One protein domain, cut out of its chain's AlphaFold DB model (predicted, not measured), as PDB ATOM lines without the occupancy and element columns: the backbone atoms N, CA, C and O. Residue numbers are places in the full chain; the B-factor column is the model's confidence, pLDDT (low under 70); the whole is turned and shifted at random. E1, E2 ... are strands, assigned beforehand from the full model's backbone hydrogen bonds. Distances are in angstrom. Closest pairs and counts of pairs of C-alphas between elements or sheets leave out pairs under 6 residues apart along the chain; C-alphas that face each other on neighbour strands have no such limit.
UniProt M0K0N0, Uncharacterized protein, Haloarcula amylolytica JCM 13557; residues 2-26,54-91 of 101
ATOM      1  N   GLU A   2     100.690  56.019  57.271       38.62
ATOM      2  CA  GLU A   2      99.514  55.348  57.820       38.62
ATOM      3  C   GLU A   2      98.400  55.502  56.777       38.62
ATOM      4  O   GLU A   2      98.239  56.580  56.208       38.62
ATOM      5  N   ILE A   3      97.757  54.400  56.400       50.97
ATOM      6  CA  ILE A   3      96.556  54.451  55.564       50.97
ATOM      7  C   ILE A   3      95.433  54.574  56.584       50.97
ATOM      8  O   ILE A   3      95.208  53.609  57.309       50.97
ATOM      9  N   ASP A   4      94.828  55.757  56.689       51.25
ATOM     10  CA  ASP A   4      93.902  56.090  57.781       51.25
ATOM     11  C   ASP A   4      92.697  55.133  57.859       51.25
ATOM     12  O   ASP A   4      92.188  54.895  58.944       51.25
ATOM     13  N   ASP A   5      92.287  54.527  56.737       61.12
ATOM     14  CA  ASP A   5      91.100  53.674  56.660       61.12
ATOM     15  C   ASP A   5      91.215  52.660  55.500       61.12
ATOM     16  O   ASP A   5      91.049  53.008  54.325       61.12
ATOM     17  N   LEU A   6      91.534  51.399  55.822       61.06
ATOM     18  CA  LEU A   6      91.669  50.292  54.864       61.06
ATOM     19  C   LEU A   6      90.717  49.154  55.226       61.06
ATOM     20  O   LEU A   6      90.821  48.568  56.302       61.06
ATOM     21  N   TYR A   7      89.823  48.818  54.299       68.00
ATOM     22  CA  TYR A   7      88.823  47.764  54.471       68.00
ATOM     23  C   TYR A   7      88.979  46.705  53.374       68.00
ATOM     24  O   TYR A   7      89.375  47.022  52.255       68.00
ATOM     25  N   ILE A   8      88.672  45.444  53.677       68.88
ATOM     26  CA  ILE A   8      88.533  44.385  52.668       68.88
ATOM     27  C   ILE A   8      87.036  44.158  52.471       68.88
ATOM     28  O   ILE A   8      86.315  43.967  53.448       68.88
ATOM     29  N   ALA A   9      86.581  44.197  51.223       72.06
ATOM     30  CA  ALA A   9      85.206  43.882  50.858       72.06
ATOM     31  C   ALA A   9      85.170  42.708  49.883       72.06
ATOM     32  O   ALA A   9      86.078  42.539  49.074       72.06
ATOM     33  N   GLU A  10      84.102  41.931  49.962       76.69
ATOM     34  CA  GLU A  10      83.780  40.847  49.042       76.69
ATOM     35  C   GLU A  10      82.482  41.229  48.327       76.69
ATOM     36  O   GLU A  10      81.534  41.690  48.974       76.69
ATOM     37  N   ASP A  11      82.461  41.137  46.996       76.88
ATOM     38  CA  ASP A  11      81.241  41.369  46.224       76.88
ATOM     39  C   ASP A  11      80.386  40.096  46.092       76.88
ATOM     40  O   ASP A  11      80.705  39.036  46.628       76.88
ATOM     41  N   ALA A  12      79.249  40.208  45.401       76.56
ATOM     42  CA  ALA A  12      78.316  39.096  45.221       76.56
ATOM     43  C   ALA A  12      78.875  37.943  44.361       76.56
ATOM     44  O   ALA A  12      78.276  36.869  44.353       76.56
ATOM     45  N   ASP A  13      79.989  38.171  43.661       83.31
ATOM     46  CA  ASP A  13      80.683  37.198  42.818       83.31
ATOM     47  C   ASP A  13      81.938  36.626  43.523       83.31
ATOM     48  O   ASP A  13      82.812  36.058  42.867       83.31
ATOM     49  N   GLU A  14      82.035  36.769  44.854       80.31
ATOM     50  CA  GLU A  14      83.174  36.346  45.692       80.31
ATOM     51  C   GLU A  14      84.500  37.041  45.316       80.31
ATOM     52  O   GLU A  14      85.597  36.569  45.636       80.31
ATOM     53  N   GLN A  15      84.449  38.189  44.627       80.31
ATOM     54  CA  GLN A  15      85.651  38.947  44.310       80.31
ATOM     55  C   GLN A  15      86.041  39.829  45.495       80.31
ATOM     56  O   GLN A  15      85.275  40.666  45.973       80.31
ATOM     57  N   HIS A  16      87.282  39.666  45.950       79.56
ATOM     58  CA  HIS A  16      87.819  40.451  47.050       79.56
ATOM     59  C   HIS A  16      88.424  41.758  46.528       79.56
ATOM     60  O   HIS A  16      89.226  41.760  45.587       79.56
ATOM     61  N   TYR A  17      88.107  42.865  47.193       82.31
ATOM     62  CA  TYR A  17      88.655  44.186  46.923       82.31
ATOM     63  C   TYR A  17      89.280  44.765  48.177       82.31
ATOM     64  O   TYR A  17      88.724  44.682  49.272       82.31
ATOM     65  N   ALA A  18      90.411  45.432  47.997       83.38
ATOM     66  CA  ALA A  18      90.896  46.372  48.986       83.38
ATOM     67  C   ALA A  18      90.217  47.732  48.764       83.38
ATOM     68  O   ALA A  18      90.263  48.283  47.662       83.38
ATOM     69  N   ILE A  19      89.589  48.280  49.797       84.25
ATOM     70  CA  ILE A  19      88.939  49.587  49.769       84.25
ATOM     71  C   ILE A  19      89.840  50.597  50.460       84.25
ATOM     72  O   ILE A  19      90.157  50.453  51.639       84.25
ATOM     73  N   VAL A  20      90.195  51.652  49.731       85.50
ATOM     74  CA  VAL A  20      90.811  52.848  50.313       85.50
ATOM     75  C   VAL A  20      89.758  53.934  50.470       85.50
ATOM     76  O   VAL A  20      89.111  54.312  49.492       85.50
ATOM     77  N   GLY A  21      89.583  54.406  51.705       82.31
ATOM     78  CA  GLY A  21      88.642  55.466  52.059       82.31
ATOM     79  C   GLY A  21      89.332  56.811  52.287       82.31
ATOM     80  O   GLY A  21      90.454  56.867  52.787       82.31
ATOM     81  N   GLU A  22      88.657  57.911  51.955       83.75
ATOM     82  CA  GLU A  22      89.004  59.246  52.458       83.75
ATOM     83  C   GLU A  22      87.735  59.977  52.915       83.75
ATOM     84  O   GLU A  22      86.776  60.103  52.153       83.75
ATOM     85  N   GLY A  23      87.731  60.471  54.152       86.69
ATOM     86  CA  GLY A  23      86.660  61.313  54.684       86.69
ATOM     87  C   GLY A  23      86.887  62.796  54.379       86.69
ATOM     88  O   GLY A  23      88.009  63.302  54.476       86.69
ATOM     89  N   LYS A  24      85.818  63.511  54.024       88.12
ATOM     90  CA  LYS A  24      85.811  64.962  53.805       88.12
ATOM     91  C   LYS A  24      84.632  65.622  54.494       88.12
ATOM     92  O   LYS A  24      83.503  65.142  54.418       88.12
ATOM     93  N   ARG A  25      84.902  66.757  55.134       87.62
ATOM     94  CA  ARG A  25      83.879  67.645  55.692       87.62
ATOM     95  C   ARG A  25      83.257  68.515  54.600       87.62
ATOM     96  O   ARG A  25      83.772  68.605  53.479       87.62
ATOM     97  N   GLU A  26      82.177  69.198  54.961       86.00
ATOM     98  CA  GLU A  26      81.557  70.208  54.110       86.00
ATOM     99  C   GLU A  26      82.600  71.244  53.649       86.00
ATOM    100  O   GLU A  26      83.456  71.697  54.412       86.00
ATOM    101  N   ALA A  54      88.570  52.767  45.196       89.81
ATOM    102  CA  ALA A  54      88.826  54.047  45.839       89.81
ATOM    103  C   ALA A  54      87.502  54.748  46.131       89.81
ATOM    104  O   ALA A  54      86.775  55.110  45.206       89.81
ATOM    105  N   LEU A  55      87.203  54.933  47.416       90.75
ATOM    106  CA  LEU A  55      85.974  55.558  47.881       90.75
ATOM    107  C   LEU A  55      86.283  56.838  48.662       90.75
ATOM    108  O   LEU A  55      87.219  56.905  49.455       90.75
ATOM    109  N   GLY A  56      85.465  57.861  48.456       89.62
ATOM    110  CA  GLY A  56      85.434  59.064  49.273       89.62
ATOM    111  C   GLY A  56      84.104  59.173  49.993       89.62
ATOM    112  O   GLY A  56      83.064  58.950  49.386       89.62
ATOM    113  N   ILE A  57      84.120  59.555  51.264       90.12
ATOM    114  CA  ILE A  57      82.913  59.909  52.013       90.12
ATOM    115  C   ILE A  57      82.950  61.414  52.224       90.12
ATOM    116  O   ILE A  57      83.917  61.937  52.774       90.12
ATOM    117  N   LYS A  58      81.922  62.128  51.770       91.19
ATOM    118  CA  LYS A  58      81.839  63.581  51.888       91.19
ATOM    119  C   LYS A  58      80.580  63.989  52.633       91.19
ATOM    120  O   LYS A  58      79.489  63.722  52.147       91.19
ATOM    121  N   ALA A  59      80.731  64.686  53.753       90.50
ATOM    122  CA  ALA A  59      79.623  65.415  54.358       90.50
ATOM    123  C   ALA A  59      79.252  66.599  53.454       90.50
ATOM    124  O   ALA A  59      80.125  67.386  53.065       90.50
ATOM    125  N   ASN A  60      77.976  66.700  53.094       87.38
ATOM    126  CA  ASN A  60      77.465  67.808  52.290       87.38
ATOM    127  C   ASN A  60      76.894  68.909  53.185       87.38
ATOM    128  O   ASN A  60      77.069  70.080  52.870       87.38
ATOM    129  N   ASP A  61      76.277  68.514  54.297       86.31
ATOM    130  CA  ASP A  61      75.790  69.357  55.387       86.31
ATOM    131  C   ASP A  61      75.701  68.507  56.679       86.31
ATOM    132  O   ASP A  61      76.345  67.458  56.787       86.31
ATOM    133  N   ASN A  62      74.935  68.957  57.678       84.19
ATOM    134  CA  ASN A  62      74.763  68.247  58.953       84.19
ATOM    135  C   ASN A  62      73.873  66.997  58.864       84.19
ATOM    136  O   ASN A  62      73.851  66.205  59.805       84.19
ATOM    137  N   GLU A  63      73.123  66.833  57.780       87.88
ATOM    138  CA  GLU A  63      72.078  65.818  57.633       87.88
ATOM    139  C   GLU A  63      72.352  64.885  56.453       87.88
ATOM    140  O   GLU A  63      71.739  63.826  56.352       87.88
ATOM    141  N   THR A  64      73.274  65.233  55.558       90.44
ATOM    142  CA  THR A  64      73.514  64.487  54.327       90.44
ATOM    143  C   THR A  64      74.992  64.246  54.060       90.44
ATOM    144  O   THR A  64      75.877  65.061  54.345       90.44
ATOM    145  N   PHE A  65      75.270  63.092  53.462       92.25
ATOM    146  CA  PHE A  65      76.601  62.733  53.001       92.25
ATOM    147  C   PHE A  65      76.538  61.974  51.679       92.25
ATOM    148  O   PHE A  65      75.551  61.316  51.349       92.25
ATOM    149  N   SER A  66      77.627  62.042  50.925       92.69
ATOM    150  CA  SER A  66      77.813  61.289  49.695       92.69
ATOM    151  C   SER A  66      78.938  60.278  49.848       92.69
ATOM    152  O   SER A  66      79.991  60.590  50.404       92.69
ATOM    153  N   ILE A  67      78.747  59.090  49.285       92.69
ATOM    154  CA  ILE A  67      79.834  58.165  48.972       92.69
ATOM    155  C   ILE A  67      80.170  58.356  47.493       92.69
ATOM    156  O   ILE A  67      79.286  58.325  46.641       92.69
ATOM    157  N   VAL A  68      81.441  58.576  47.187       91.88
ATOM    158  CA  VAL A  68      81.953  58.828  45.840       91.88
ATOM    159  C   VAL A  68      82.916  57.711  45.481       91.88
ATOM    160  O   VAL A  68      83.913  57.517  46.166       91.88
ATOM    161  N   GLU A  69      82.631  56.982  44.410       92.81
ATOM    162  CA  GLU A  69      83.552  56.009  43.831       92.81
ATOM    163  C   GLU A  69      84.402  56.687  42.763       92.81
ATOM    164  O   GLU A  69      83.882  57.339  41.853       92.81
ATOM    165  N   PHE A  70      85.716  56.536  42.885       91.06
ATOM    166  CA  PHE A  70      86.680  57.079  41.944       91.06
ATOM    167  C   PHE A  70      87.251  55.976  41.064       91.06
ATOM    168  O   PHE A  70      87.613  54.902  41.553       91.06
ATOM    169  N   ALA A  71      87.441  56.299  39.787       89.31
ATOM    170  CA  ALA A  71      88.268  55.499  38.905       89.31
ATOM    171  C   ALA A  71      89.680  55.447  39.487       89.31
ATOM    172  O   ALA A  71      90.236  56.463  39.917       89.31
ATOM    173  N   VAL A  72      90.261  54.252  39.519       84.38
ATOM    174  CA  VAL A  72      91.570  54.049  40.134       84.38
ATOM    175  C   VAL A  72      92.658  54.650  39.237       84.38
ATOM    176  O   VAL A  72      92.883  54.126  38.145       84.38
ATOM    177  N   PRO A  73      93.376  55.702  39.678       78.25
ATOM    178  CA  PRO A  73      94.394  56.338  38.848       78.25
ATOM    179  C   PRO A  73      95.617  55.429  38.661       78.25
ATOM    180  O   PRO A  73      96.097  54.785  39.603       78.25
ATOM    181  N   HIS A  74      96.161  55.407  37.445       79.38
ATOM    182  CA  HIS A  74      97.341  54.621  37.071       79.38
ATOM    183  C   HIS A  74      98.639  55.408  37.244       79.38
ATOM    184  O   HIS A  74      99.689  54.817  37.499       79.38
ATOM    185  N   ASN A  75      98.578  56.735  37.132       79.56
ATOM    186  CA  ASN A  75      99.707  57.638  37.338       79.56
ATOM    187  C   ASN A  75      99.252  58.908  38.092       79.56
ATOM    188  O   ASN A  75      98.060  59.221  38.092       79.56
ATOM    189  N   PRO A  76     100.165  59.634  38.765       74.75
ATOM    190  CA  PRO A  76      99.799  60.783  39.599       74.75
ATOM    191  C   PRO A  76      99.301  61.997  38.802       74.75
ATOM    192  O   PRO A  76      98.654  62.869  39.377       74.75
ATOM    193  N   ASP A  77      99.584  62.054  37.500       77.50
ATOM    194  CA  ASP A  77      99.203  63.163  36.620       77.50
ATOM    195  C   ASP A  77      97.832  62.938  35.952       77.50
ATOM    196  O   ASP A  77      97.316  63.814  35.253       77.50
ATOM    197  N   GLU A  78      97.220  61.771  36.167       76.19
ATOM    198  CA  GLU A  78      95.944  61.389  35.577       76.19
ATOM    199  C   GLU A  78      94.774  62.160  36.206       76.19
ATOM    200  O   GLU A  78      94.738  62.480  37.402       76.19
ATOM    201  N   THR A  79      93.769  62.459  35.384       72.88
ATOM    202  CA  THR A  79      92.518  63.007  35.903       72.88
ATOM    203  C   THR A  79      91.762  61.874  36.585       72.88
ATOM    204  O   THR A  79      91.403  60.902  35.935       72.88
ATOM    205  N   VAL A  80      91.521  61.989  37.892       78.00
ATOM    206  CA  VAL A  80      90.678  61.027  38.611       78.00
ATOM    207  C   VAL A  80      89.227  61.265  38.204       78.00
ATOM    208  O   VAL A  80      88.673  62.331  38.491       78.00
ATOM    209  N   GLU A  81      88.641  60.289  37.520       85.69
ATOM    210  CA  GLU A  81      87.228  60.298  37.158       85.69
ATOM    211  C   GLU A  81      86.370  59.810  38.328       85.69
ATOM    212  O   GLU A  81      86.799  58.990  39.141       85.69
ATOM    213  N   ILE A  82      85.155  60.344  38.430       89.81
ATOM    214  CA  ILE A  82      84.148  59.851  39.369       89.81
ATOM    215  C   ILE A  82      83.336  58.797  38.622       89.81
ATOM    216  O   ILE A  82      82.667  59.125  37.645       89.81
ATOM    217  N   GLU A  83      83.393  57.550  39.081       93.00
ATOM    218  CA  GLU A  83      82.623  56.448  38.495       93.00
ATOM    219  C   GLU A  83      81.173  56.483  38.971       93.00
ATOM    220  O   GLU A  83      80.246  56.220  38.201       93.00
ATOM    221  N   ARG A  84      80.962  56.815  40.249       93.75
ATOM    222  CA  ARG A  84      79.630  56.826  40.848       93.75
ATOM    223  C   ARG A  84      79.553  57.743  42.060       93.75
ATOM    224  O   ARG A  84      80.534  57.948  42.768       93.75
ATOM    225  N   VAL A  85      78.355  58.260  42.309       94.06
ATOM    226  CA  VAL A  85      78.007  58.968  43.541       94.06
ATOM    227  C   VAL A  85      76.737  58.344  44.100       94.06
ATOM    228  O   VAL A  85      75.764  58.159  43.369       94.06
ATOM    229  N   TRP A  86      76.753  58.031  45.389       95.06
ATOM    230  CA  TRP A  86      75.564  57.707  46.166       95.06
ATOM    231  C   TRP A  86      75.352  58.797  47.198       95.06
ATOM    232  O   TRP A  86      76.299  59.184  47.880       95.06
ATOM    233  N   GLU A  87      74.123  59.274  47.323       93.62
ATOM    234  CA  GLU A  87      73.751  60.308  48.283       93.62
ATOM    235  C   GLU A  87      72.827  59.709  49.333       93.62
ATOM    236  O   GLU A  87      71.902  58.959  49.014       93.62
ATOM    237  N   TYR A  88      73.105  60.042  50.586       90.81
ATOM    238  CA  TYR A  88      72.371  59.559  51.737       90.81
ATOM    239  C   TYR A  88      71.984  60.738  52.616       90.81
ATOM    240  O   TYR A  88      72.779  61.649  52.854       90.81
ATOM    241  N   SER A  89      70.767  60.672  53.137       90.75
ATOM    242  CA  SER A  89      70.347  61.474  54.275       90.75
ATOM    243  C   SER A  89      70.469  60.609  55.518       90.75
ATOM    244  O   SER A  89      70.086  59.435  55.512       90.75
ATOM    245  N   LEU A  90      71.010  61.184  56.581       83.38
ATOM    246  CA  LEU A  90      70.869  60.622  57.906       83.38
ATOM    247  C   LEU A  90      69.367  60.595  58.229       83.38
ATOM    248  O   LEU A  90      68.650  61.533  57.874       83.38
ATOM    249  N   PRO A  91      68.854  59.512  58.834       76.38
ATOM    250  CA  PRO A  91      67.489  59.533  59.342       76.38
ATOM    251  C   PRO A  91      67.338  60.707  60.318       76.38
ATOM    252  O   PRO A  91      68.325  61.071  60.957       76.38
TER     253      PRO A  91
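AT A GLANCE: This is residues 2 to 26 and 54 to 91 of the 101 residues of an uncharacterized protein of Haloarcula amylolytica JCM 13557 (UniProt M0K0N0). A single sheet of five strands, strongly twisted and curled, makes the body, with no named helix over either of its faces. At one edge the hairpin of E1 and E2 turns away from the three-strand meander E3, E4 and E5, while residues 71 to 81 make a long loop beyond the end of E4. The printed part has 63 residues, and five named strands follow one another from E1 to E5; the sheet is mixed, in the order E1, E2, E3, E4, E5, with only E2 and E3 parallel. The class is all strand. The whole is loose, with a radius of gyration of the C-alphas of 13.3 A and spans of 33 by 33 by 26 A.

HOW THE PARTS SIT: E1, residues 6 to 10, is an edge strand and forms a hairpin with E2, residues 16 to 24. They are antiparallel at 137 degrees, and N 9 and O 17 are 2.9 A apart, within hydrogen-bond range. The pairing of E2 is staggered: its residues 16 to 20 pair with E1 and its residues 20 to 24 with E3, residues 54 to 59. E2 and E3 are parallel at 30 degrees, with N 55 and O 20 at 2.9 A and N 24 and O 57 at 2.8 A. E3 forms a hairpin with E4, residues 64 to 70, antiparallel at 161 degrees; N 56 and O 68 are 2.8 A apart. E4 forms a hairpin with E5, residues 82 to 89, the other edge strand, antiparallel at 164 degrees; N 67 and O 86 are 2.8 A apart. E3, E4 and E5 are a meander, each strand the antiparallel neighbour of the one before. E1 is apart from E3, E4 and E5, and E2 is apart from E5. From edge to edge the strands' lines turn by 85 degrees, and the way across the sheet turns by 86 degrees.

IN THESE COORDINATES: E1 runs 13.6 A from C-alpha 6 at (91.669, 50.292, 54.864) to C-alpha 10. E2, the longest strand by residues, spans 25.5 A from His 16 to Lys 24. E3 spans 16.9 A, beginning at C-alpha 54 at (88.826, 54.047, 45.839). E4 spans 19.5 A, and E5 spans 20.4 A, ending at C-alpha 89 at (70.347, 61.474, 54.275).

THE WHOLE: The two C-alphas farthest apart, those of Asp 77 and Pro 91, are 39.2 A apart. Residues 27 to 53 are not printed, and C-alphas 26 and 54 are 19.6 A apart across this cut. The links E1 to E2 and E3 to E4 are tight, and E4 to E5 is long, with 11 residues. The mean pLDDT of the printed part is 82.3, and residues 2 to 8 are under 70.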